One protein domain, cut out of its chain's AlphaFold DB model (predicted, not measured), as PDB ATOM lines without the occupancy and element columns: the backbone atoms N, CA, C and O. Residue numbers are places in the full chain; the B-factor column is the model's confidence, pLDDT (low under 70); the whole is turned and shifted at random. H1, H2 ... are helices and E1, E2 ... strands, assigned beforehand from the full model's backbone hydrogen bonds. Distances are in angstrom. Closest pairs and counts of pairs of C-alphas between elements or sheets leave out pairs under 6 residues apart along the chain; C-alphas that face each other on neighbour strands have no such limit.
ATOM      1  N   PHE A 146      48.951  42.363 -44.276       51.09
ATOM      2  CA  PHE A 146      49.395  42.882 -42.973       51.09
ATOM      3  C   PHE A 146      50.593  43.817 -43.202       51.09
ATOM      4  O   PHE A 146      51.566  43.425 -43.845       51.09
ATOM      5  N   ALA A 147      50.515  45.062 -42.741       50.78
ATOM      6  CA  ALA A 147      51.500  46.109 -42.968       50.78
ATOM      7  C   ALA A 147      51.828  46.796 -41.643       50.78
ATOM      8  O   ALA A 147      50.935  47.327 -40.989       50.78
ATOM      9  N   PHE A 148      53.109  46.790 -41.280       52.97
ATOM     10  CA  PHE A 148      53.646  47.584 -40.180       52.97
ATOM     11  C   PHE A 148      54.516  48.703 -40.747       52.97
ATOM     12  O   PHE A 148      55.344  48.464 -41.632       52.97
ATOM     13  N   GLN A 149      54.319  49.916 -40.252       50.22
ATOM     14  CA  GLN A 149      55.048  51.110 -40.660       50.22
ATOM     15  C   GLN A 149      55.430  51.908 -39.417       50.22
ATOM     16  O   GLN A 149      54.639  52.004 -38.481       50.22
ATOM     17  N   SER A 150      56.625  52.488 -39.423       50.09
ATOM     18  CA  SER A 150      57.072  53.452 -38.421       50.09
ATOM     19  C   SER A 150      57.256  54.822 -39.065       50.09
ATOM     20  O   SER A 150      57.593  54.918 -40.246       50.09
ATOM     21  N   TYR A 151      57.010  55.865 -38.278       50.69
ATOM     22  CA  TYR A 151      56.985  57.258 -38.702       50.69
ATOM     23  C   TYR A 151      57.755  58.121 -37.702       50.69
ATOM     24  O   TYR A 151      57.646  57.931 -36.485       50.69
ATOM     25  N   SER A 152      58.505  59.096 -38.213       57.34
ATOM     26  CA  SER A 152      59.201  60.101 -37.407       57.34
ATOM     27  C   SER A 152      58.537  61.462 -37.565       57.34
ATOM     28  O   SER A 152      58.117  61.812 -38.661       57.34
ATOM     29  N   VAL A 153      58.503  62.257 -36.494       61.97
ATOM     30  CA  VAL A 153      58.012  63.649 -36.533       61.97
ATOM     31  C   VAL A 153      58.884  64.527 -37.442       61.97
ATOM     32  O   VAL A 153      58.405  65.507 -38.005       61.97
ATOM     33  N   ASP A 154      60.155  64.159 -37.616       62.56
ATOM     34  CA  ASP A 154      61.093  64.877 -38.486       62.56
ATOM     35  C   ASP A 154      60.878  64.579 -39.983       62.56
ATOM     36  O   ASP A 154      61.449  65.260 -40.843       62.56
ATOM     37  N   ASP A 155      60.064  63.570 -40.307       57.94
ATOM     38  CA  ASP A 155      59.764  63.177 -41.677       57.94
ATOM     39  C   ASP A 155      58.472  63.842 -42.184       57.94
ATOM     40  O   ASP A 155      57.509  64.080 -41.458       57.94
ATOM     41  N   ASN A 156      58.429  64.143 -43.486       70.62
ATOM     42  CA  ASN A 156      57.291  64.844 -44.103       70.62
ATOM     43  C   ASN A 156      56.031  63.968 -44.270       70.62
ATOM     44  O   ASN A 156      55.035  64.443 -44.811       70.62
ATOM     45  N   ASP A 157      56.094  62.689 -43.905       61.56
ATOM     46  CA  ASP A 157      55.000  61.717 -43.958       61.56
ATOM     47  C   ASP A 157      54.412  61.407 -42.571       61.56
ATOM     48  O   ASP A 157      53.635  60.466 -42.433       61.56
ATOM     49  N   TYR A 158      54.740  62.206 -41.547       69.69
ATOM     50  CA  TYR A 158      54.146  62.078 -40.220       69.69
ATOM     51  C   TYR A 158      52.652  62.432 -40.232       69.69
ATOM     52  O   TYR A 158      52.264  63.594 -40.349       69.69
ATOM     53  N   GLU A 159      51.803  61.424 -40.055       69.62
ATOM     54  CA  GLU A 159      50.341  61.568 -40.023       69.62
ATOM     55  C   GLU A 159      49.774  61.649 -38.593       69.62
ATOM     56  O   GLU A 159      48.584  61.430 -38.371       69.62
ATOM     57  N   GLY A 160      50.613  61.964 -37.599       74.38
ATOM     58  CA  GLY A 160      50.166  62.099 -36.210       74.38
ATOM     59  C   GLY A 160      50.185  60.798 -35.408       74.38
ATOM     60  O   GLY A 160      49.498  60.706 -34.394       74.38
ATOM     61  N   TYR A 161      50.967  59.800 -35.817       67.00
ATOM     62  CA  TYR A 161      51.215  58.573 -35.056       67.00
ATOM     63  C   TYR A 161      52.622  58.039 -35.329       67.00
ATOM     64  O   TYR A 161      53.192  58.295 -36.383       67.00
ATOM     65  N   ASN A 162      53.215  57.341 -34.359       59.16
ATOM     66  CA  ASN A 162      54.589  56.836 -34.461       59.16
ATOM     67  C   ASN A 162      54.656  55.513 -35.222       59.16
ATOM     68  O   ASN A 162      55.644  55.228 -35.892       59.16
ATOM     69  N   TYR A 163      53.599  54.710 -35.118       55.97
ATOM     70  CA  TYR A 163      53.519  53.392 -35.729       55.97
ATOM     71  C   TYR A 163      52.138  53.183 -36.336       55.97
ATOM     72  O   TYR A 163      51.153  53.696 -35.815       55.97
ATOM     73  N   SER A 164      52.064  52.412 -37.414       56.59
ATOM     74  CA  SER A 164      50.815  51.956 -38.015       56.59
ATOM     75  C   SER A 164      50.878  50.463 -38.243       56.59
ATOM     76  O   SER A 164      51.860  49.951 -38.784       56.59
ATOM     77  N   LEU A 165      49.820  49.780 -37.829       59.50
ATOM     78  CA  LEU A 165      49.585  48.384 -38.105       59.50
ATOM     79  C   LEU A 165      48.223  48.229 -38.774       59.50
ATOM     80  O   LEU A 165      47.185  48.431 -38.148       59.50
ATOM     81  N   ILE A 166      48.242  47.849 -40.049       62.72
ATOM     82  CA  ILE A 166      47.039  47.693 -40.866       62.72
ATOM     83  C   ILE A 166      47.024  46.298 -41.456       62.72
ATOM     84  O   ILE A 166      47.988  45.880 -42.097       62.72
ATOM     85  N   GLY A 167      45.934  45.562 -41.297       63.00
ATOM     86  CA  GLY A 167      45.889  44.217 -41.845       63.00
ATOM     87  C   GLY A 167      44.554  43.521 -41.717       63.00
ATOM     88  O   GLY A 167      43.722  43.855 -40.880       63.00
ATOM     89  N   GLN A 168      44.374  42.506 -42.549       63.56
ATOM     90  CA  GLN A 168      43.295  41.550 -42.413       63.56
ATOM     91  C   GLN A 168      43.909  40.192 -42.069       63.56
ATOM     92  O   GLN A 168      44.866  39.750 -42.700       63.56
ATOM     93  N   LEU A 169      43.388  39.544 -41.037       62.00
ATOM     94  CA  LEU A 169      43.903  38.274 -40.531       62.00
ATOM     95  C   LEU A 169      42.749  37.283 -40.384       62.00
ATOM     96  O   LEU A 169      41.594  37.683 -40.260       62.00
ATOM     97  N   SER A 170      43.057  35.992 -40.369       60.41
ATOM     98  CA  SER A 170      42.064  34.923 -40.232       60.41
ATOM     99  C   SER A 170      42.531  33.909 -39.193       60.41
ATOM    100  O   SER A 170      43.701  33.537 -39.183       60.41
ATOM    101  N   ALA A 171      41.606  33.444 -38.349       56.66
ATOM    102  CA  ALA A 171      41.832  32.438 -37.306       56.66
ATOM    103  C   ALA A 171      42.819  32.851 -36.191       56.66
ATOM    104  O   ALA A 171      43.544  32.025 -35.627       56.66
ATOM    105  N   VAL A 172      42.811  34.132 -35.814       54.19
ATOM    106  CA  VAL A 172      43.686  34.672 -34.763       54.19
ATOM    107  C   VAL A 172      43.220  34.217 -33.378       54.19
ATOM    108  O   VAL A 172      42.100  34.511 -32.974       54.19
ATOM    109  N   ARG A 173      44.085  33.556 -32.597       52.47
ATOM    110  CA  ARG A 173      43.819  33.320 -31.169       52.47
ATOM    111  C   ARG A 173      44.591  34.318 -30.319       52.47
ATOM    112  O   ARG A 173      45.819  34.351 -30.361       52.47
ATOM    113  N   ILE A 174      43.871  35.117 -29.541       50.59
ATOM    114  CA  ILE A 174      44.446  36.138 -28.665       50.59
ATOM    115  C   ILE A 174      44.282  35.660 -27.225       50.59
ATOM    116  O   ILE A 174      43.177  35.360 -26.775       50.59
ATOM    117  N   PHE A 175      45.387  35.589 -26.490       43.12
ATOM    118  CA  PHE A 175      45.355  35.363 -25.050       43.12
ATOM    119  C   PHE A 175      45.708  36.671 -24.362       43.12
ATOM    120  O   PHE A 175      46.740  37.281 -24.651       43.12
ATOM    121  N   THR A 176      44.848  37.110 -23.451       40.94
ATOM    122  CA  THR A 176      45.078  38.322 -22.674       40.94
ATOM    123  C   THR A 176      46.166  38.040 -21.641       40.94
ATOM    124  O   THR A 176      45.910  37.456 -20.590       40.94
ATOM    125  N   SER A 177      47.398  38.435 -21.945       34.94
ATOM    126  CA  SER A 177      48.463  38.557 -20.955       34.94
ATOM    127  C   SER A 177      48.999  39.979 -21.020       34.94
ATOM    128  O   SER A 177      49.314  40.488 -22.093       34.94
ATOM    129  N   ILE A 191      60.037  71.033 -17.356       68.62
ATOM    130  CA  ILE A 191      59.616  72.403 -17.601       68.62
ATOM    131  C   ILE A 191      58.875  72.890 -16.360       68.62
ATOM    132  O   ILE A 191      57.927  72.263 -15.888       68.62
ATOM    133  N   LYS A 192      59.301  74.033 -15.823       68.31
ATOM    134  CA  LYS A 192      58.593  74.696 -14.729       68.31
ATOM    135  C   LYS A 192      57.451  75.530 -15.304       68.31
ATOM    136  O   LYS A 192      57.687  76.532 -15.976       68.31
ATOM    137  N   PHE A 193      56.223  75.124 -15.021       67.75
ATOM    138  CA  PHE A 193      55.019  75.884 -15.314       67.75
ATOM    139  C   PHE A 193      54.638  76.725 -14.092       67.75
ATOM    140  O   PHE A 193      54.664  76.241 -12.964       67.75
ATOM    141  N   ILE A 194      54.322  78.002 -14.303       64.00
ATOM    142  CA  ILE A 194      53.911  78.913 -13.231       64.00
ATOM    143  C   ILE A 194      52.561  79.498 -13.618       64.00
ATOM    144  O   ILE A 194      52.466  80.235 -14.604       64.00
ATOM    145  N   ASP A 195      51.532  79.184 -12.835       61.47
ATOM    146  CA  ASP A 195      50.244  79.846 -12.967       61.47
ATOM    147  C   ASP A 195      50.362  81.284 -12.446       61.47
ATOM    148  O   ASP A 195      50.588  81.538 -11.260       61.47
ATOM    149  N   LYS A 196      50.203  82.243 -13.360       55.19
ATOM    150  CA  LYS A 196      50.301  83.675 -13.060       55.19
ATOM    151  C   LYS A 196      49.095  84.211 -12.283       55.19
ATOM    152  O   LYS A 196      49.185  85.327 -11.777       55.19
ATOM    153  N   VAL A 197      47.990  83.464 -12.199       56.62
ATOM    154  CA  VAL A 197      46.761  83.891 -11.510       56.62
ATOM    155  C   VAL A 197      46.724  83.376 -10.069       56.62
ATOM    156  O   VAL A 197      46.420  84.146  -9.162       56.62
ATOM    157  N   GLY A 198      47.076  82.106  -9.842       60.62
ATOM    158  CA  GLY A 198      47.086  81.479  -8.518       60.62
ATOM    159  C   GLY A 198      48.437  81.459  -7.794       60.62
ATOM    160  O   GLY A 198      48.485  81.116  -6.616       60.62
ATOM    161  N   GLY A 199      49.538  81.830  -8.462       59.88
ATOM    162  CA  GLY A 199      50.889  81.804  -7.883       59.88
ATOM    163  C   GLY A 199      51.465  80.394  -7.699       59.88
ATOM    164  O   GLY A 199      52.459  80.225  -6.994       59.88
ATOM    165  N   PHE A 200      50.846  79.384  -8.313       62.50
ATOM    166  CA  PHE A 200      51.253  77.987  -8.200       62.50
ATOM    167  C   PHE A 200      52.413  77.672  -9.141       62.50
ATOM    168  O   PHE A 200      52.398  78.037 -10.318       62.50
ATOM    169  N   GLU A 201      53.399  76.943  -8.626       66.00
ATOM    170  CA  GLU A 201      54.494  76.391  -9.417       66.00
ATOM    171  C   GLU A 201      54.279  74.888  -9.602       66.00
ATOM    172  O   GLU A 201      54.042  74.157  -8.638       66.00
ATOM    173  N   TRP A 202      54.371  74.435 -10.846       68.44
ATOM    174  CA  TRP A 202      54.197  73.050 -11.251       68.44
ATOM    175  C   TRP A 202      55.418  72.607 -12.047       68.44
ATOM    176  O   TRP A 202      55.845  73.301 -12.971       68.44
ATOM    177  N   LEU A 203      55.987  71.450 -11.719       70.38
ATOM    178  CA  LEU A 203      57.067  70.871 -12.518       70.38
ATOM    179  C   LEU A 203      56.484  69.803 -13.450       70.38
ATOM    180  O   LEU A 203      55.982  68.789 -12.970       70.38
ATOM    181  N   ILE A 204      56.504  70.060 -14.760       72.06
ATOM    182  CA  ILE A 204      56.019  69.132 -15.789       72.06
ATOM    183  C   ILE A 204      57.232  68.440 -16.394       72.06
ATOM    184  O   ILE A 204      58.147  69.107 -16.879       72.06
ATOM    185  N   GLN A 205      57.272  67.115 -16.385       72.44
ATOM    186  CA  GLN A 205      58.355  66.386 -17.040       72.44
ATOM    187  C   GLN A 205      58.153  66.417 -18.556       72.44
ATOM    188  O   GLN A 205      57.026  66.395 -19.045       72.44
ATOM    189  N   LYS A 206      59.240  66.472 -19.327       71.81
ATOM    190  CA  LYS A 206      59.158  66.608 -20.787       71.81
ATOM    191  C   LYS A 206      58.364  65.472 -21.438       71.81
ATOM    192  O   LYS A 206      57.533  65.759 -22.285       71.81
ATOM    193  N   TYR A 207      58.464  64.235 -20.951       68.50
ATOM    194  CA  TYR A 207      57.627  63.136 -21.453       68.50
ATOM    195  C   TYR A 207      56.120  63.345 -21.201       68.50
ATOM    196  O   TYR A 207      55.304  62.759 -21.903       68.50
ATOM    197  N   GLU A 208      55.722  64.141 -20.200       72.62
ATOM    198  CA  GLU A 208      54.308  64.484 -19.967       72.62
ATOM    199  C   GLU A 208      53.808  65.500 -21.000       72.62
ATOM    200  O   GLU A 208      52.620  65.523 -21.315       72.62
ATOM    201  N   ILE A 209      54.717  66.320 -21.541       76.25
ATOM    202  CA  ILE A 209      54.458  67.217 -22.670       76.25
ATOM    203  C   ILE A 209      54.493  66.447 -23.989       76.25
ATOM    204  O   ILE A 209      53.597  66.635 -24.802       76.25
ATOM    205  N   ASP A 210      55.477  65.576 -24.193       73.25
ATOM    206  CA  ASP A 210      55.632  64.814 -25.437       73.25
ATOM    207  C   ASP A 210      54.528  63.748 -25.584       73.25
ATOM    208  O   ASP A 210      54.083  63.442 -26.691       73.25
ATOM    209  N   GLY A 211      54.027  63.228 -24.460       72.00
ATOM    210  CA  GLY A 211      52.997  62.197 -24.419       72.00
ATOM    211  C   GLY A 211      53.523  60.790 -24.719       72.00
ATOM    212  O   GLY A 211      54.707  60.554 -24.961       72.00
ATOM    213  N   ALA A 212      52.619  59.818 -24.658       68.19
ATOM    214  CA  ALA A 212      52.875  58.439 -25.044       68.19
ATOM    215  C   ALA A 212      52.957  58.295 -26.569       68.19
ATOM    216  O   ALA A 212      52.328  59.044 -27.320       68.19
ATOM    217  N   SER A 213      53.705  57.288 -27.026       65.50
ATOM    218  CA  SER A 213      53.728  56.925 -28.441       65.50
ATOM    219  C   SER A 213      52.341  56.498 -28.912       65.50
ATOM    220  O   SER A 213      51.694  55.667 -28.274       65.50
ATOM    221  N   ALA A 214      51.922  57.046 -30.047       65.56
ATOM    222  CA  ALA A 214      50.663  56.711 -30.698       65.56
ATOM    223  C   ALA A 214      50.878  55.568 -31.700       65.56
ATOM    224  O   ALA A 214      51.808  55.625 -32.514       65.56
ATOM    225  N   MET A 215      50.022  54.548 -31.654       63.50
ATOM    226  CA  MET A 215      50.059  53.403 -32.564       63.50
ATOM    227  C   MET A 215      48.711  53.265 -33.257       63.50
ATOM    228  O   MET A 215      47.759  52.831 -32.628       63.50
ATOM    229  N   LYS A 216      48.663  53.556 -34.557       73.19
ATOM    230  CA  LYS A 216      47.472  53.335 -35.373       73.19
ATOM    231  C   LYS A 216      47.239  51.840 -35.576       73.19
ATOM    232  O   LYS A 216      48.137  51.140 -36.051       73.19
ATOM    233  N   LEU A 217      46.042  51.362 -35.256       67.75
ATOM    234  CA  LEU A 217      45.669  49.950 -35.325       67.75
ATOM    235  C   LEU A 217      44.378  49.736 -36.131       67.75
ATOM    236  O   LEU A 217      43.282  49.727 -35.578       67.75
ATOM    237  N   ASP A 218      44.519  49.466 -37.429       75.69
ATOM    238  CA  ASP A 218      43.385  49.176 -38.316       75.69
ATOM    239  C   ASP A 218      43.393  47.698 -38.723       75.69
ATOM    240  O   ASP A 218      44.020  47.287 -39.706       75.69
ATOM    241  N   LEU A 219      42.688  46.869 -37.956       75.12
ATOM    242  CA  LEU A 219      42.669  45.422 -38.144       75.12
ATOM    243  C   LEU A 219      41.281  44.900 -38.508       75.12
ATOM    244  O   LEU A 219      40.272  45.310 -37.951       75.12
ATOM    245  N   SER A 220      41.231  43.914 -39.399       80.50
ATOM    246  CA  SER A 220      40.029  43.123 -39.661       80.50
ATOM    247  C   SER A 220      40.349  41.649 -39.461       80.50
ATOM    248  O   SER A 220      41.048  41.044 -40.267       80.50
ATOM    249  N   LEU A 221      39.844  41.051 -38.393       76.50
ATOM    250  CA  LEU A 221      40.073  39.654 -38.056       76.50
ATOM    251  C   LEU A 221      38.833  38.820 -38.378       76.50
ATOM    252  O   LEU A 221      37.715  39.193 -38.022       76.50
ATOM    253  N   ASP A 222      39.054  37.676 -39.009       77.88
ATOM    254  CA  ASP A 222      38.040  36.657 -39.256       77.88
ATOM    255  C   ASP A 222      38.158  35.529 -38.223       77.88
ATOM    256  O   ASP A 222      39.246  34.997 -37.975       77.88
ATOM    257  N   THR A 223      37.034  35.235 -37.581       78.25
ATOM    258  CA  THR A 223      36.809  34.293 -36.473       78.25
ATOM    259  C   THR A 223      37.917  34.298 -35.421       78.25
ATOM    260  O   THR A 223      38.536  33.253 -35.177       78.25
ATOM    261  N   PRO A 224      38.266  35.457 -34.825       76.06
ATOM    262  CA  PRO A 224      39.282  35.459 -33.797       76.06
ATOM    263  C   PRO A 224      38.706  34.890 -32.499       76.06
ATOM    264  O   PRO A 224      37.577  35.192 -32.107       76.06
ATOM    265  N   ILE A 225      39.508  34.087 -31.810       73.50
ATOM    266  CA  ILE A 225      39.133  33.467 -30.541       73.50
ATOM    267  C   ILE A 225      39.924  34.137 -29.418       73.50
ATOM    268  O   ILE A 225      41.155  34.115 -29.424       73.50
ATOM    269  N   ILE A 226      39.226  34.690 -28.429       73.00
ATOM    270  CA  ILE A 226      39.817  35.206 -27.195       73.00
ATOM    271  C   ILE A 226      39.568  34.208 -26.072       73.00
ATOM    272  O   ILE A 226      38.431  33.824 -25.812       73.00
ATOM    273  N   ILE A 227      40.629  33.808 -25.376       71.06
ATOM    274  CA  ILE A 227      40.511  33.001 -24.159       71.06
ATOM    275  C   ILE A 227      40.879  33.871 -22.965       71.06
ATOM    276  O   ILE A 227      41.999  34.370 -22.867       71.06
ATOM    277  N   VAL A 228      39.919  34.028 -22.057       69.25
ATOM    278  CA  VAL A 228      40.039  34.826 -20.840       69.25
ATOM    279  C   VAL A 228      40.002  33.874 -19.644       69.25
ATOM    280  O   VAL A 228      38.930  33.358 -19.311       69.25
ATOM    281  N   PRO A 229      41.146  33.577 -19.002       69.56
ATOM    282  CA  PRO A 229      41.155  32.783 -17.775       69.56
ATOM    283  C   PRO A 229      40.385  33.522 -16.677       69.56
ATOM    284  O   PRO A 229      40.303  34.740 -16.698       69.56
ATOM    285  N   LYS A 230      39.800  32.825 -15.701       66.44
ATOM    286  CA  LYS A 230      39.078  33.493 -14.602       66.44
ATOM    287  C   LYS A 230      40.022  34.247 -13.652       66.44
ATOM    288  O   LYS A 230      39.640  35.290 -13.132       66.44
ATOM    289  N   ASN A 231      41.194  33.668 -13.380       66.31
ATOM    290  CA  ASN A 231      42.319  34.248 -12.636       66.31
ATOM    291  C   ASN A 231      43.573  33.373 -12.831       66.31
ATOM    292  O   ASN A 231      43.484  32.288 -13.416       66.31
ATOM    293  N   THR A 232      44.722  33.796 -12.297       65.25
ATOM    294  CA  THR A 232      46.013  33.087 -12.454       65.25
ATOM    295  C   THR A 232      46.037  31.659 -11.888       65.25
ATOM    296  O   THR A 232      46.829  30.827 -12.332       65.25
ATOM    297  N   HIS A 233      45.185  31.343 -10.911       68.12
ATOM    298  CA  HIS A 233      45.239  30.086 -10.153       68.12
ATOM    299  C   HIS A 233      44.150  29.080 -10.530       68.12
ATOM    300  O   HIS A 233      44.075  28.006  -9.929       68.12
ATOM    301  N   ASN A 234      43.289  29.413 -11.490       67.31
ATOM    302  CA  ASN A 234      42.101  28.634 -11.790       67.31
ATOM    303  C   ASN A 234      42.088  28.131 -13.235       67.31
ATOM    304  O   ASN A 234      42.482  28.829 -14.161       67.31
ATOM    305  N   SER A 235      41.594  26.910 -13.422       75.62
ATOM    306  CA  SER A 235      41.411  26.278 -14.724       75.62
ATOM    307  C   SER A 235      40.092  26.641 -15.415       75.62
ATOM    308  O   SER A 235      39.852  26.170 -16.528       75.62
ATOM    309  N   PHE A 236      39.233  27.445 -14.774       75.00
ATOM    310  CA  PHE A 236      38.077  28.063 -15.424       75.00
ATOM    311  C   PHE A 236      38.528  29.155 -16.390       75.00
ATOM    312  O   PHE A 236      39.308  30.037 -16.024       75.00
ATOM    313  N   TYR A 237      37.973  29.142 -17.594       75.12
ATOM    314  CA  TYR A 237      38.179  30.187 -18.589       75.12
ATOM    315  C   TYR A 237      36.901  30.435 -19.385       75.12
ATOM    316  O   TYR A 237      36.035  29.568 -19.497       75.12
ATOM    317  N   ILE A 238      36.791  31.630 -19.947       75.94
ATOM    318  CA  ILE A 238      35.811  31.956 -20.974       75.94
ATOM    319  C   ILE A 238      36.530  31.922 -22.314       75.94
ATOM    320  O   ILE A 238      37.589  32.524 -22.467       75.94
ATOM    321  N   GLN A 239      35.946  31.233 -23.283       81.12
ATOM    322  CA  GLN A 239      36.312  31.360 -24.683       81.12
ATOM    323  C   GLN A 239      35.263  32.227 -25.378       81.12
ATOM    324  O   GLN A 239      34.073  31.917 -25.336       81.12
ATOM    325  N   LEU A 240      35.718  33.294 -26.019       77.69
ATOM    326  CA  LEU A 240      34.933  34.152 -26.890       77.69
ATOM    327  C   LEU A 240      35.378  33.885 -28.322       77.69
ATOM    328  O   LEU A 240      36.533  34.115 -28.657       77.69
ATOM    329  N   ASP A 241      34.481  33.390 -29.156       82.94
ATOM    330  CA  ASP A 241      34.648  33.430 -30.604       82.94
ATOM    331  C   ASP A 241      33.967  34.707 -31.082       82.94
ATOM    332  O   ASP A 241      32.778  34.891 -30.847       82.94
ATOM    333  N   LEU A 242      34.718  35.630 -31.669       80.69
ATOM    334  CA  LEU A 242      34.166  36.934 -32.026       80.69
ATOM    335  C   LEU A 242      33.496  36.941 -33.404       80.69
ATOM    336  O   LEU A 242      32.932  37.967 -33.767       80.69
ATOM    337  N   GLY A 243      33.566  35.853 -34.178       83.56
ATOM    338  CA  GLY A 243      33.011  35.801 -35.531       83.56
ATOM    339  C   GLY A 243      33.770  36.707 -36.503       83.56
ATOM    340  O   GLY A 243      34.607  36.240 -37.252       83.56
ATOM    341  N   GLN A 244      33.542  38.012 -36.487       85.56
ATOM    342  CA  GLN A 244      34.358  39.002 -37.188       85.56
ATOM    343  C   GLN A 244      34.668  40.149 -36.232       85.56
ATOM    344  O   GLN A 244      33.746  40.744 -35.684       85.56
ATOM    345  N   LEU A 245      35.944  40.502 -36.083       81.56
ATOM    346  CA  LEU A 245      36.379  41.673 -35.320       81.56
ATOM    347  C   LEU A 245      36.976  42.702 -36.275       81.56
ATOM    348  O   LEU A 245      37.952  42.411 -36.960       81.56
ATOM    349  N   LYS A 246      36.440  43.916 -36.291       87.50
ATOM    350  CA  LYS A 246      37.088  45.065 -36.925       87.50
ATOM    351  C   LYS A 246      37.535  46.021 -35.842       87.50
ATOM    352  O   LYS A 246      36.719  46.427 -35.032       87.50
ATOM    353  N   VAL A 247      38.809  46.366 -35.846       83.12
ATOM    354  CA  VAL A 247      39.397  47.390 -34.990       83.12
ATOM    355  C   VAL A 247      39.807  48.542 -35.887       83.12
ATOM    356  O   VAL A 247      40.421  48.319 -36.932       83.12
ATOM    357  N   ARG A 248      39.434  49.751 -35.497       87.19
ATOM    358  CA  ARG A 248      39.915  50.990 -36.088       87.19
ATOM    359  C   ARG A 248      40.385  51.906 -34.994       87.19
ATOM    360  O   ARG A 248      39.820  51.900 -33.904       87.19
ATOM    361  N   ASP A 249      41.366  52.708 -35.337       82.62
ATOM    362  CA  ASP A 249      42.019  53.579 -34.389       82.62
ATOM    363  C   ASP A 249      42.123  54.994 -34.947       82.62
ATOM    364  O   ASP A 249      42.452  55.184 -36.123       82.62
ATOM    365  N   ASP A 250      41.818  55.981 -34.110       88.56
ATOM    366  CA  ASP A 250      41.844  57.390 -34.486       88.56
ATOM    367  C   ASP A 250      42.404  58.258 -33.357       88.56
ATOM    368  O   ASP A 250      42.230  57.975 -32.172       88.56
ATOM    369  N   PHE A 251      43.037  59.373 -33.723       89.00
ATOM    370  CA  PHE A 251      43.659  60.291 -32.767       89.00
ATOM    371  C   PHE A 251      43.073  61.688 -32.887       89.00
ATOM    372  O   PHE A 251      42.888  62.211 -33.986       89.00
ATOM    373  N   CYS A 252      42.844  62.347 -31.754       90.12
ATOM    374  CA  CYS A 252      42.404  63.736 -31.761       90.12
ATOM    375  C   CYS A 252      42.978  64.556 -30.604       90.12
ATOM    376  O   CYS A 252      43.423  64.032 -29.580       90.12
ATOM    377  N   TRP A 253      42.947  65.874 -30.789       90.69
ATOM    378  CA  TRP A 253      43.238  66.855 -29.752       90.69
ATOM    379  C   TRP A 253      41.932  67.417 -29.200       90.69
ATOM    380  O   TRP A 253      41.043  67.816 -29.953       90.69
ATOM    381  N   HIS A 254      41.816  67.451 -27.877       89.00
ATOM    382  CA  HIS A 254      40.663  67.986 -27.172       89.00
ATOM    383  C   HIS A 254      41.056  69.181 -26.300       89.00
ATOM    384  O   HIS A 254      42.093  69.171 -25.638       89.00
ATOM    385  N   GLY A 255      40.203  70.210 -26.272       84.94
ATOM    386  CA  GLY A 255      40.397  71.395 -25.432       84.94
ATOM    387  C   GLY A 255      41.460  72.388 -25.919       84.94
ATOM    388  O   GLY A 255      41.742  73.336 -25.196       84.94
ATOM    389  N   GLY A 256      42.026  72.199 -27.117       86.56
ATOM    390  CA  GLY A 256      43.029  73.084 -27.718       86.56
ATOM    391  C   GLY A 256      43.762  72.423 -28.891       86.56
ATOM    392  O   GLY A 256      43.423  71.312 -29.295       86.56
ATOM    393  N   GLU A 257      44.765  73.115 -29.433       86.31
ATOM    394  CA  GLU A 257      45.683  72.586 -30.455       86.31
ATOM    395  C   GLU A 257      46.911  71.919 -29.808       86.31
ATOM    396  O   GLU A 257      47.197  72.145 -28.635       86.31
ATOM    397  N   GLU A 258      47.685  71.149 -30.577       83.19
ATOM    398  CA  GLU A 258      48.889  70.439 -30.106       83.19
ATOM    399  C   GLU A 258      49.883  71.328 -29.338       83.19
ATOM    400  O   GLU A 258      50.473  70.905 -28.341       83.19
ATOM    401  N   SER A 259      50.046  72.585 -29.758       82.62
ATOM    402  CA  SER A 259      50.959  73.523 -29.103       82.62
ATOM    403  C   SER A 259      50.504  73.971 -27.711       82.62
ATOM    404  O   SER A 259      51.327  74.474 -26.949       82.62
ATOM    405  N   ASP A 260      49.219  73.825 -27.371       84.31
ATOM    406  CA  ASP A 260      48.700  74.188 -26.052       84.31
ATOM    407  C   ASP A 260      49.048  73.090 -25.022       84.31
ATOM    408  O   ASP A 260      48.592  71.954 -25.157       84.31
ATOM    409  N   PRO A 261      49.812  73.393 -23.950       79.19
ATOM    410  CA  PRO A 261      50.075  72.451 -22.859       79.19
ATOM    411  C   PRO A 261      48.816  71.924 -22.169       79.19
ATOM    412  O   PRO A 261      48.867  70.901 -21.491       79.19
ATOM    413  N   SER A 262      47.704  72.649 -22.289       81.25
ATOM    414  CA  SER A 262      46.425  72.305 -21.689       81.25
ATOM    415  C   SER A 262      45.571  71.372 -22.554       81.25
ATOM    416  O   SER A 262      44.607  70.801 -22.030       81.25
ATOM    417  N   ALA A 263      45.918  71.209 -23.836       89.12
ATOM    418  CA  ALA A 263      45.228  70.315 -24.752       89.12
ATOM    419  C   ALA A 263      45.527  68.850 -24.416       89.12
ATOM    420  O   ALA A 263      46.644  68.481 -24.044       89.12
ATOM    421  N   VAL A 264      44.511  68.008 -24.570       89.00
ATOM    422  CA  VAL A 264      44.599  66.573 -24.304       89.00
ATOM    423  C   VAL A 264      44.660  65.830 -25.627       89.00
ATOM    424  O   VAL A 264      43.758  65.975 -26.452       89.00
ATOM    425  N   ARG A 265      45.695  65.011 -25.822       88.56
ATOM    426  CA  ARG A 265      45.756  64.072 -26.949       88.56
ATOM    427  C   ARG A 265      45.090  62.772 -26.543       88.56
ATOM    428  O   ARG A 265      45.500  62.153 -25.557       88.56
ATOM    429  N   VAL A 266      44.093  62.365 -27.314       85.31
ATOM    430  CA  VAL A 266      43.289  61.173 -27.058       85.31
ATOM    431  C   VAL A 266      43.450  60.201 -28.217       85.31
ATOM    432  O   VAL A 266      43.407  60.596 -29.380       85.31
ATOM    433  N   ASP A 267      43.647  58.945 -27.855       83.50
ATOM    434  CA  ASP A 267      43.522  57.767 -28.701       83.50
ATOM    435  C   ASP A 267      42.092  57.225 -28.550       83.50
ATOM    436  O   ASP A 267      41.595  57.108 -27.424       83.50
ATOM    437  N   ILE A 268      41.413  56.985 -29.670       86.75
ATOM    438  CA  ILE A 268      40.054  56.462 -29.752       86.75
ATOM    439  C   ILE A 268      40.073  55.197 -30.613       86.75
ATOM    440  O   ILE A 268      39.994  55.258 -31.840       86.75
ATOM    441  N   LEU A 269      40.053  54.050 -29.943       83.75
ATOM    442  CA  LEU A 269      39.932  52.742 -30.560       83.75
ATOM    443  C   LEU A 269      38.463  52.323 -30.618       83.75
ATOM    444  O   LEU A 269      37.761  52.270 -29.605       83.75
ATOM    445  N   GLN A 270      38.001  51.967 -31.808       87.75
ATOM    446  CA  GLN A 270      36.677  51.420 -32.065       87.75
ATOM    447  C   GLN A 270      36.802  49.965 -32.499       87.75
ATOM    448  O   GLN A 270      37.474  49.651 -33.478       87.75
ATOM    449  N   ALA A 271      36.136  49.071 -31.779       84.19
ATOM    450  CA  ALA A 271      36.057  47.660 -32.105       84.19
ATOM    451  C   ALA A 271      34.603  47.248 -32.368       84.19
ATOM    452  O   ALA A 271      33.743  47.366 -31.498       84.19
ATOM    453  N   GLU A 272      34.348  46.743 -33.571       89.19
ATOM    454  CA  GLU A 272      33.072  46.171 -34.001       89.19
ATOM    455  C   GLU A 272      33.210  44.647 -34.048       89.19
ATOM    456  O   GLU A 272      34.062  44.113 -34.765       89.19
ATOM    457  N   ILE A 273      32.372  43.940 -33.299       86.19
ATOM    458  CA  ILE A 273      32.344  42.480 -33.240       86.19
ATOM    459  C   ILE A 273      31.022  41.991 -33.819       86.19
ATOM    460  O   ILE A 273      29.967  42.343 -33.305       86.19
ATOM    461  N   ASN A 274      31.064  41.130 -34.831       86.75
ATOM    462  CA  ASN A 274      29.875  40.564 -35.465       86.75
ATOM    463  C   ASN A 274      29.866  39.039 -35.351       86.75
ATOM    464  O   ASN A 274      30.772  38.376 -35.847       86.75
ATOM    465  N   GLY A 275      28.795  38.481 -34.781       81.56
ATOM    466  CA  GLY A 275      28.635  37.028 -34.651       81.56
ATOM    467  C   GLY A 275      29.364  36.442 -33.443       81.56
ATOM    468  O   GLY A 275      29.923  35.353 -33.539       81.56
ATOM    469  N   ILE A 276      29.361  37.165 -32.318       83.44
ATOM    470  CA  ILE A 276      29.983  36.691 -31.084       83.44
ATOM    471  C   ILE A 276      29.318  35.409 -30.574       83.44
ATOM    472  O   ILE A 276      28.095  35.283 -30.503       83.44
ATOM    473  N   ASN A 277      30.153  34.477 -30.144       84.00
ATOM    474  CA  ASN A 277      29.778  33.282 -29.426       84.00
ATOM    475  C   ASN A 277      30.658  33.145 -28.178       84.00
ATOM    476  O   ASN A 277      31.812  33.569 -28.142       84.00
ATOM    477  N   MET A 278      30.105  32.545 -27.131       84.12
ATOM    478  CA  MET A 278      30.771  32.373 -25.848       84.12
ATOM    479  C   MET A 278      30.589  30.944 -25.358       84.12
ATOM    480  O   MET A 278      29.495  30.394 -25.437       84.12
ATOM    481  N   ALA A 279      31.638  30.372 -24.783       84.00
ATOM    482  CA  ALA A 279      31.565  29.128 -24.035       84.00
ATOM    483  C   ALA A 279      32.467  29.200 -22.799       84.00
ATOM    484  O   ALA A 279      33.508  29.858 -22.800       84.00
ATOM    485  N   VAL A 280      32.066  28.521 -21.727       83.38
ATOM    486  CA  VAL A 280      32.878  28.390 -20.511       83.38
ATOM    487  C   VAL A 280      33.622  27.067 -20.569       83.38
ATOM    488  O   VAL A 280      33.024  26.029 -20.842       83.38
ATOM    489  N   GLY A 281      34.922  27.098 -20.297       81.56
ATOM    490  CA  GLY A 281      35.759  25.914 -20.205       81.56
ATOM    491  C   GLY A 281      36.297  25.670 -18.799       81.56
ATOM    492  O   GLY A 281      36.484  26.599 -18.011       81.56
ATOM    493  N   VAL A 282      36.549  24.397 -18.488       80.94
ATOM    494  CA  VAL A 282      37.089  23.923 -17.205       80.94
ATOM    495  C   VAL A 282      38.143  22.860 -17.480       80.94
ATOM    496  O   VAL A 282      37.866  21.894 -18.185       80.94
ATOM    497  N   ASN A 283      39.351  23.001 -16.925       76.94
ATOM    498  CA  ASN A 283      40.439  22.022 -17.117       76.94
ATOM    499  C   ASN A 283      40.714  21.703 -18.605       76.94
ATOM    500  O   ASN A 283      40.995  20.562 -18.963       76.94
ATOM    501  N   GLY A 284      40.586  22.703 -19.482       73.06
ATOM    502  CA  GLY A 284      40.764  22.544 -20.930       73.06
ATOM    503  C   GLY A 284      39.564  21.953 -21.682       73.06
ATOM    504  O   GLY A 284      39.566  21.982 -22.906       73.06
ATOM    505  N   ILE A 285      38.519  21.490 -20.993       79.38
ATOM    506  CA  ILE A 285      37.288  20.992 -21.618       79.38
ATOM    507  C   ILE A 285      36.325  22.162 -21.798       79.38
ATOM    508  O   ILE A 285      35.960  22.814 -20.819       79.38
ATOM    509  N   LEU A 286      35.925  22.428 -23.040       81.19
ATOM    510  CA  LEU A 286      34.978  23.487 -23.368       81.19
ATOM    511  C   LEU A 286      33.537  22.992 -23.190       81.19
ATOM    512  O   LEU A 286      33.198  21.890 -23.619       81.19
ATOM    513  N   GLY A 287      32.701  23.806 -22.549       79.25
ATOM    514  CA  GLY A 287      31.265  23.580 -22.452       79.25
ATOM    515  C   GLY A 287      30.508  23.983 -23.720       79.25
ATOM    516  O   GLY A 287      31.091  24.348 -24.741       79.25
ATOM    517  N   ASN A 288      29.180  23.938 -23.633       82.88
ATOM    518  CA  ASN A 288      28.304  24.331 -24.732       82.88
ATOM    519  C   ASN A 288      28.289  25.850 -24.943       82.88
ATOM    520  O   ASN A 288      28.556  26.632 -24.027       82.88
ATOM    521  N   SER A 289      27.947  26.248 -26.170       82.94
ATOM    522  CA  SER A 289      27.723  27.650 -26.525       82.94
ATOM    523  C   SER A 289      26.626  28.263 -25.650       82.94
ATOM    524  O   SER A 289      25.571  27.665 -25.427       82.94
ATOM    525  N   MET A 290      26.900  29.465 -25.153       79.75
ATOM    526  CA  MET A 290      26.034  30.232 -24.263       79.75
ATOM    527  C   MET A 290      25.239  31.322 -24.989       79.75
ATOM    528  O   MET A 290      24.325  31.889 -24.398       79.75
ATOM    529  N   ILE A 291      25.573  31.622 -26.248       79.06
ATOM    530  CA  ILE A 291      24.915  32.659 -27.053       79.06
ATOM    531  C   ILE A 291      24.243  31.980 -28.243       79.06
ATOM    532  O   ILE A 291      24.910  31.370 -29.073       79.06
ATOM    533  N   ARG A 292      22.911  32.072 -28.310       74.50
ATOM    534  CA  ARG A 292      22.115  31.526 -29.423       74.50
ATOM    535  C   ARG A 292      21.921  32.541 -30.538       74.50
ATOM    536  O   ARG A 292      22.122  32.216 -31.701       74.50
ATOM    537  N   GLU A 293      21.548  33.758 -30.158       73.12
ATOM    538  CA  GLU A 293      21.335  34.882 -31.061       73.12
ATOM    539  C   GLU A 293      22.133  36.074 -30.528       73.12
ATOM    540  O   GLU A 293      21.893  36.577 -29.427       73.12
ATOM    541  N   GLY A 294      23.164  36.435 -31.294       65.62
ATOM    542  CA  GLY A 294      24.102  37.508 -31.003       65.62
ATOM    543  C   GLY A 294      23.876  38.688 -31.939       65.62
ATOM    544  O   GLY A 294      23.881  38.495 -33.158       65.62
ATOM    545  N   HIS A 295      23.705  39.893 -31.404       70.56
ATOM    546  CA  HIS A 295      23.848  41.119 -32.190       70.56
ATOM    547  C   HIS A 295      25.305  41.604 -32.171       70.56
ATOM    548  O   HIS A 295      26.175  40.994 -31.542       70.56
ATOM    549  N   GLY A 296      25.603  42.612 -32.992       76.12
ATOM    550  CA  GLY A 296      26.958  43.140 -33.103       76.12
ATOM    551  C   GLY A 296      27.337  43.936 -31.855       76.12
ATOM    552  O   GLY A 296      26.615  44.851 -31.475       76.12
ATOM    553  N   ILE A 297      28.483  43.625 -31.246       80.56
ATOM    554  CA  ILE A 297      28.999  44.362 -30.087       80.56
ATOM    555  C   ILE A 297      29.889  45.493 -30.585       80.56
ATOM    556  O   ILE A 297      30.864  45.258 -31.300       80.56
ATOM    557  N   ASN A 298      29.592  46.707 -30.131       83.94
ATOM    558  CA  ASN A 298      30.452  47.863 -30.340       83.94
ATOM    559  C   ASN A 298      31.178  48.201 -29.042       83.94
ATOM    560  O   ASN A 298      30.559  48.408 -27.992       83.94
ATOM    561  N   ILE A 299      32.499  48.269 -29.132       80.44
ATOM    562  CA  ILE A 299      33.383  48.665 -28.048       80.44
ATOM    563  C   ILE A 299      34.104  49.932 -28.485       80.44
ATOM    564  O   ILE A 299      34.725  49.969 -29.542       80.44
ATOM    565  N   GLU A 300      34.050  50.961 -27.653       82.06
ATOM    566  CA  GLU A 300      34.878  52.151 -27.808       82.06
ATOM    567  C   GLU A 300      35.822  52.235 -26.613       82.06
ATOM    568  O   GLU A 300      35.381  52.211 -25.463       82.06
ATOM    569  N   VAL A 301      37.117  52.321 -26.879       78.00
ATOM    570  CA  VAL A 301      38.151  52.529 -25.872       78.00
ATOM    571  C   VAL A 301      38.797  53.875 -26.145       78.00
ATOM    572  O   VAL A 301      39.230  54.147 -27.256       78.00
ATOM    573  N   ARG A 302      38.860  54.726 -25.126       78.69
ATOM    574  CA  ARG A 302      39.568  56.000 -25.178       78.69
ATOM    575  C   ARG A 302      40.718  55.987 -24.195       78.69
ATOM    576  O   ARG A 302      40.492  55.728 -23.012       78.69
ATOM    577  N   CYS A 303      41.907  56.322 -24.670       77.38
ATOM    578  CA  CYS A 303      43.115  56.413 -23.862       77.38
ATOM    579  C   CYS A 303      43.696  57.826 -23.946       77.38
ATOM    580  O   CYS A 303      43.789  58.398 -25.033       77.38
ATOM    581  N   SER A 304      44.117  58.412 -22.821       78.00
ATOM    582  CA  SER A 304      44.869  59.670 -22.877       78.00
ATOM    583  C   SER A 304      46.338  59.396 -23.199       78.00
ATOM    584  O   SER A 304      47.065  58.774 -22.425       78.00
ATOM    585  N   LEU A 305      46.788  59.870 -24.361       76.88
ATOM    586  CA  LEU A 305      48.191  59.787 -24.770       76.88
ATOM    587  C   LEU A 305      49.002  60.940 -24.181       76.88
ATOM    588  O   LEU A 305      50.153  60.764 -23.793       76.88
ATOM    589  N   ARG A 306      48.393  62.124 -24.080       83.56
ATOM    590  CA  ARG A 306      48.977  63.304 -23.437       83.56
ATOM    591  C   ARG A 306      47.885  64.026 -22.667       83.56
ATOM    592  O   ARG A 306      46.951  64.542 -23.266       83.56
ATOM    593  N   ASP A 307      48.026  64.076 -21.351       80.25
ATOM    594  CA  ASP A 307      47.145  64.835 -20.468       80.25
ATOM    595  C   ASP A 307      47.962  65.345 -19.280       80.25
ATOM    596  O   ASP A 307      48.133  64.658 -18.265       80.25
ATOM    597  N   VAL A 308      48.527  66.537 -19.463       79.88
ATOM    598  CA  VAL A 308      49.417  67.200 -18.499       79.88
ATOM    599  C   VAL A 308      48.687  67.491 -17.191       79.88
ATOM    600  O   VAL A 308      49.260  67.375 -16.111       79.88
ATOM    601  N   PHE A 309      47.402  67.841 -17.285       78.75
ATOM    602  CA  PHE A 309      46.593  68.288 -16.156       78.75
ATOM    603  C   PHE A 309      45.533  67.262 -15.737       78.75
ATOM    604  O   PHE A 309      44.597  67.631 -15.036       78.75
ATOM    605  N   LYS A 310      45.655  65.999 -16.169       76.25
ATOM    606  CA  LYS A 310      44.734  64.890 -15.841       76.25
ATOM    607  C   LYS A 310      43.252  65.287 -15.917       76.25
ATOM    608  O   LYS A 310      42.470  64.970 -15.022       76.25
ATOM    609  N   LYS A 311      42.882  66.026 -16.969       78.38
ATOM    610  CA  LYS A 311      41.518  66.524 -17.198       78.38
ATOM    611  C   LYS A 311      40.551  65.401 -17.567       78.38
ATOM    612  O   LYS A 311      39.354  65.541 -17.332       78.38
ATOM    613  N   VAL A 312      41.048  64.302 -18.137       78.88
ATOM    614  CA  VAL A 312      40.225  63.166 -18.573       78.88
ATOM    615  C   VAL A 312      40.661  61.857 -17.903       78.88
ATOM    616  O   VAL A 312      41.806  61.732 -17.458       78.88
ATOM    617  N   PRO A 313      39.775  60.844 -17.826       67.69
ATOM    618  CA  PRO A 313      40.180  59.496 -17.446       67.69
ATOM    619  C   PRO A 313      41.309  58.989 -18.348       67.69
ATOM    620  O   PRO A 313      41.296  59.215 -19.555       67.69
ATOM    621  N   MET A 314      42.265  58.273 -17.761       69.00
ATOM    622  CA  MET A 314      43.376  57.682 -18.512       69.00
ATOM    623  C   MET A 314      42.881  56.609 -19.476       69.00
ATOM    624  O   MET A 314      43.386  56.514 -20.587       69.00
ATOM    625  N   LEU A 315      41.867  55.851 -19.054       65.75
ATOM    626  CA  LEU A 315      41.194  54.839 -19.856       65.75
ATOM    627  C   LEU A 315      39.682  54.968 -19.656       65.75
ATOM    628  O   LEU A 315      39.197  54.955 -18.522       65.75
ATOM    629  N   CYS A 316      38.938  55.064 -20.750       64.69
ATOM    630  CA  CYS A 316      37.484  55.007 -20.761       64.69
ATOM    631  C   CYS A 316      37.037  53.927 -21.743       64.69
ATOM    632  O   CYS A 316      37.363  54.004 -22.920       64.69
ATOM    633  N   MET A 317      36.298  52.927 -21.274       70.31
ATOM    634  CA  MET A 317      35.784  51.844 -22.110       70.31
ATOM    635  C   MET A 317      34.263  51.877 -22.114       70.31
ATOM    636  O   MET A 317      33.640  51.800 -21.058       70.31
ATOM    637  N   LYS A 318      33.654  51.950 -23.293       73.25
ATOM    638  CA  LYS A 318      32.209  51.859 -23.484       73.25
ATOM    639  C   LYS A 318      31.882  50.584 -24.246       73.25
ATOM    640  O   LYS A 318      32.382  50.387 -25.346       73.25
ATOM    641  N   VAL A 319      31.028  49.744 -23.670       72.62
ATOM    642  CA  VAL A 319      30.554  48.498 -24.286       72.62
ATOM    643  C   VAL A 319      29.052  48.590 -24.495       72.62
ATOM    644  O   VAL A 319      28.310  48.896 -23.558       72.62
ATOM    645  N   GLN A 320      28.611  48.329 -25.719       72.62
ATOM    646  CA  GLN A 320      27.201  48.175 -26.051       72.62
ATOM    647  C   GLN A 320      26.893  46.687 -26.212       72.62
ATOM    648  O   GLN A 320      27.514  46.027 -27.036       72.62
ATOM    649  N   GLU A 321      25.921  46.207 -25.436       64.06
ATOM    650  CA  GLU A 321      25.421  44.826 -25.368       64.06
ATOM    651  C   GLU A 321      26.255  43.823 -24.530       64.06
ATOM    652  O   GLU A 321      27.479  43.851 -24.482       64.06
ATOM    653  N   TYR A 322      25.533  42.903 -23.868       61.53
ATOM    654  CA  TYR A 322      25.997  41.765 -23.048       61.53
ATOM    655  C   TYR A 322      26.764  42.067 -21.743       61.53
ATOM    656  O   TYR A 322      27.961  42.328 -21.707       61.53
ATOM    657  N   ASN A 323      26.087  41.859 -20.607       54.53
ATOM    658  CA  ASN A 323      26.669  42.043 -19.271       54.53
ATOM    659  C   ASN A 323      27.428  40.805 -18.727       54.53
ATOM    660  O   ASN A 323      28.168  40.911 -17.759       54.53
ATOM    661  N   VAL A 324      27.279  39.612 -19.319       52.66
ATOM    662  CA  VAL A 324      27.861  38.368 -18.748       52.66
ATOM    663  C   VAL A 324      29.392  38.351 -18.801       52.66
ATOM    664  O   VAL A 324      30.046  37.749 -17.946       52.66
ATOM    665  N   ILE A 325      29.969  39.069 -19.758       55.62
ATOM    666  CA  ILE A 325      31.411  39.127 -19.989       55.62
ATOM    667  C   ILE A 325      32.109  39.988 -18.915       55.62
ATOM    668  O   ILE A 325      33.254  39.729 -18.551       55.62
ATOM    669  N   THR A 326      31.412  40.949 -18.304       58.16
ATOM    670  CA  THR A 326      32.030  41.967 -17.434       58.16
ATOM    671  C   THR A 326      32.638  41.397 -16.152       58.16
ATOM    672  O   THR A 326      33.683  41.873 -15.728       58.16
ATOM    673  N   SER A 327      32.048  40.357 -15.549       57.00
ATOM    674  CA  SER A 327      32.503  39.825 -14.250       57.00
ATOM    675  C   SER A 327      33.864  39.119 -14.310       57.00
ATOM    676  O   SER A 327      34.681  39.245 -13.396       57.00
ATOM    677  N   CYS A 328      34.137  38.381 -15.389       56.47
ATOM    678  CA  CYS A 328      35.438  37.739 -15.571       56.47
ATOM    679  C   CYS A 328      36.498  38.762 -15.963       56.47
ATOM    680  O   CYS A 328      37.602  38.720 -15.426       56.47
ATOM    681  N   PHE A 329      36.155  39.719 -16.824       57.62
ATOM    682  CA  PHE A 329      37.067  40.803 -17.179       57.62
ATOM    683  C   PHE A 329      37.387  41.675 -15.965       57.62
ATOM    684  O   PHE A 329      38.553  41.953 -15.725       57.62
ATOM    685  N   SER A 330      36.402  42.026 -15.136       53.88
ATOM    686  CA  SER A 330      36.638  42.805 -13.917       53.88
ATOM    687  C   SER A 330      37.490  42.048 -12.903       53.88
ATOM    688  O   SER A 330      38.373  42.650 -12.300       53.88
ATOM    689  N   THR A 331      37.300  40.731 -12.759       59.16
ATOM    690  CA  THR A 331      38.150  39.895 -11.894       59.16
ATOM    691  C   THR A 331      39.596  39.864 -12.395       59.16
ATOM    692  O   THR A 331      40.502  40.040 -11.588       59.16
ATOM    693  N   ASN A 332      39.820  39.718 -13.709       55.53
ATOM    694  CA  ASN A 332      41.166  39.781 -14.299       55.53
ATOM    695  C   ASN A 332      41.795  41.169 -14.149       55.53
ATOM    696  O   ASN A 332      42.961  41.272 -13.790       55.53
ATOM    697  N   LEU A 333      41.025  42.233 -14.402       55.31
ATOM    698  CA  LEU A 333      41.499  43.616 -14.305       55.31
ATOM    699  C   LEU A 333      41.804  44.039 -12.860       55.31
ATOM    700  O   LEU A 333      42.604  44.944 -12.641       55.31
ATOM    701  N   SER A 334      41.150  43.403 -11.885       54.44
ATOM    702  CA  SER A 334      41.334  43.674 -10.454       54.44
ATOM    703  C   SER A 334      42.410  42.794  -9.812       54.44
ATOM    704  O   SER A 334      42.763  43.017  -8.654       54.44
ATOM    705  N   GLU A 335      42.917  41.781 -10.518       57.88
ATOM    706  CA  GLU A 335      44.016  40.951 -10.032       57.88
ATOM    707  C   GLU A 335      45.315  41.764 -10.062       57.88
ATOM    708  O   GLU A 335      45.637  42.413 -11.057       57.88
ATOM    709  N   VAL A 336      46.076  41.750  -8.960       53.50
ATOM    710  CA  VAL A 336      47.384  42.415  -8.927       53.50
ATOM    711  C   VAL A 336      48.283  41.714  -9.949       53.50
ATOM    712  O   VAL A 336      48.536  40.517  -9.797       53.50
TER     713      VAL A 336
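This is residues 146 to 177 and 191 to 336 of the 472 residues of an uncharacterized protein of Oryza punctata (UniProt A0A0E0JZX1). What shape does the backbone make? Two strongly twisted sheets form an L: a long wall of seven strands and, turned from one of its ends, a shorter wall of five, with E8 and E10 running round the corner into E9 and E11. At the far end of the long wall the hairpin of E4 and E5 makes an arm, where residues 195 to 200 stick out, while H2 grazes the shorter wall. What is it made of? The printed part has 178 residues, mostly strand, with named elements in the order E1 to E5, H1, E6 to E14, H2. Both walls are mixed, in the orders E1 E2 E6 E9 E10 E13 E14 and E3 E7 E8 E11 E12. The whole is loose, radius of gyration of the C-alphas 20.2 A, and elongated, spanning 64 by 37 by 28 A.

How is the seven-strand sheet joined? Edge strand E1, residues 146 to 150, forms a hairpin with E2, 163 to 170 (N 147 to O 166, 2.7 A), and E2 is parallel to E6, 215 to 222 (N 165 to O 216, 2.8 A). Then E9, 244 to 254, E10, 264 to 274, E13, 297 to 306, and E14, 315 to 320, are each antiparallel to the strand before in the sheet: N 221 to O 245, 2.7 A; N 246 to O 272, N 269 to O 301 and N 302 to O 316, 2.8 A each. How is the five-strand sheet joined? E3, 173 to 175, is parallel to E7, 225 to 229 (N 174 to O 225, 2.9 A); E8, 236 to 241, E11, 277 to 282, and E12, 285 to 289, follow antiparallel, with N 226 to O 240, N 239 to O 279 and N 287 to O 280 at 2.8 A each. E8 runs on into E9, and E10 into E11, each at 89 degrees across 2 residues. Where are the other parts? E4, 191 to 194, and E5, 201 to 205, are a hairpin (N 193 to O 202, 2.8 A). H1, 206 to 210, only grazes the seven-strand sheet, its closest C-alphas to E13 being Glu 208 and Arg 306, 6.5 A; H2, 326 to 334, only grazes the five-strand sheet, its closest to E7 being Cys 328 and Val 228, 7.6 A. In H1 and H2 every O i to N i+4 pair is within hydrogen-bond range.

Where do the elements begin and end? E1 begins at C-alpha 146 (49.395, 42.882, -42.973), and H2 ends at C-alpha 334 (41.334, 43.674, -10.454). Which are longest? From first to last C-alpha E10 measures 31.9 A, E9 31.3 A and E13 28.3 A.

How far does it reach, and is it cut? The two C-alphas farthest apart, Lys 196 and Ile 285, are 64.6 A apart. Residues 178 to 190 are not printed, with 35.8 A between C-alphas 177 and 191. Where are long links and low confidence? Of the links printed whole, E1 to E2, with 12 residues, is long. The mean pLDDT of the printed part is 71.5, and 76 residues are under 70, among them 161 to 177 and 321 to 336.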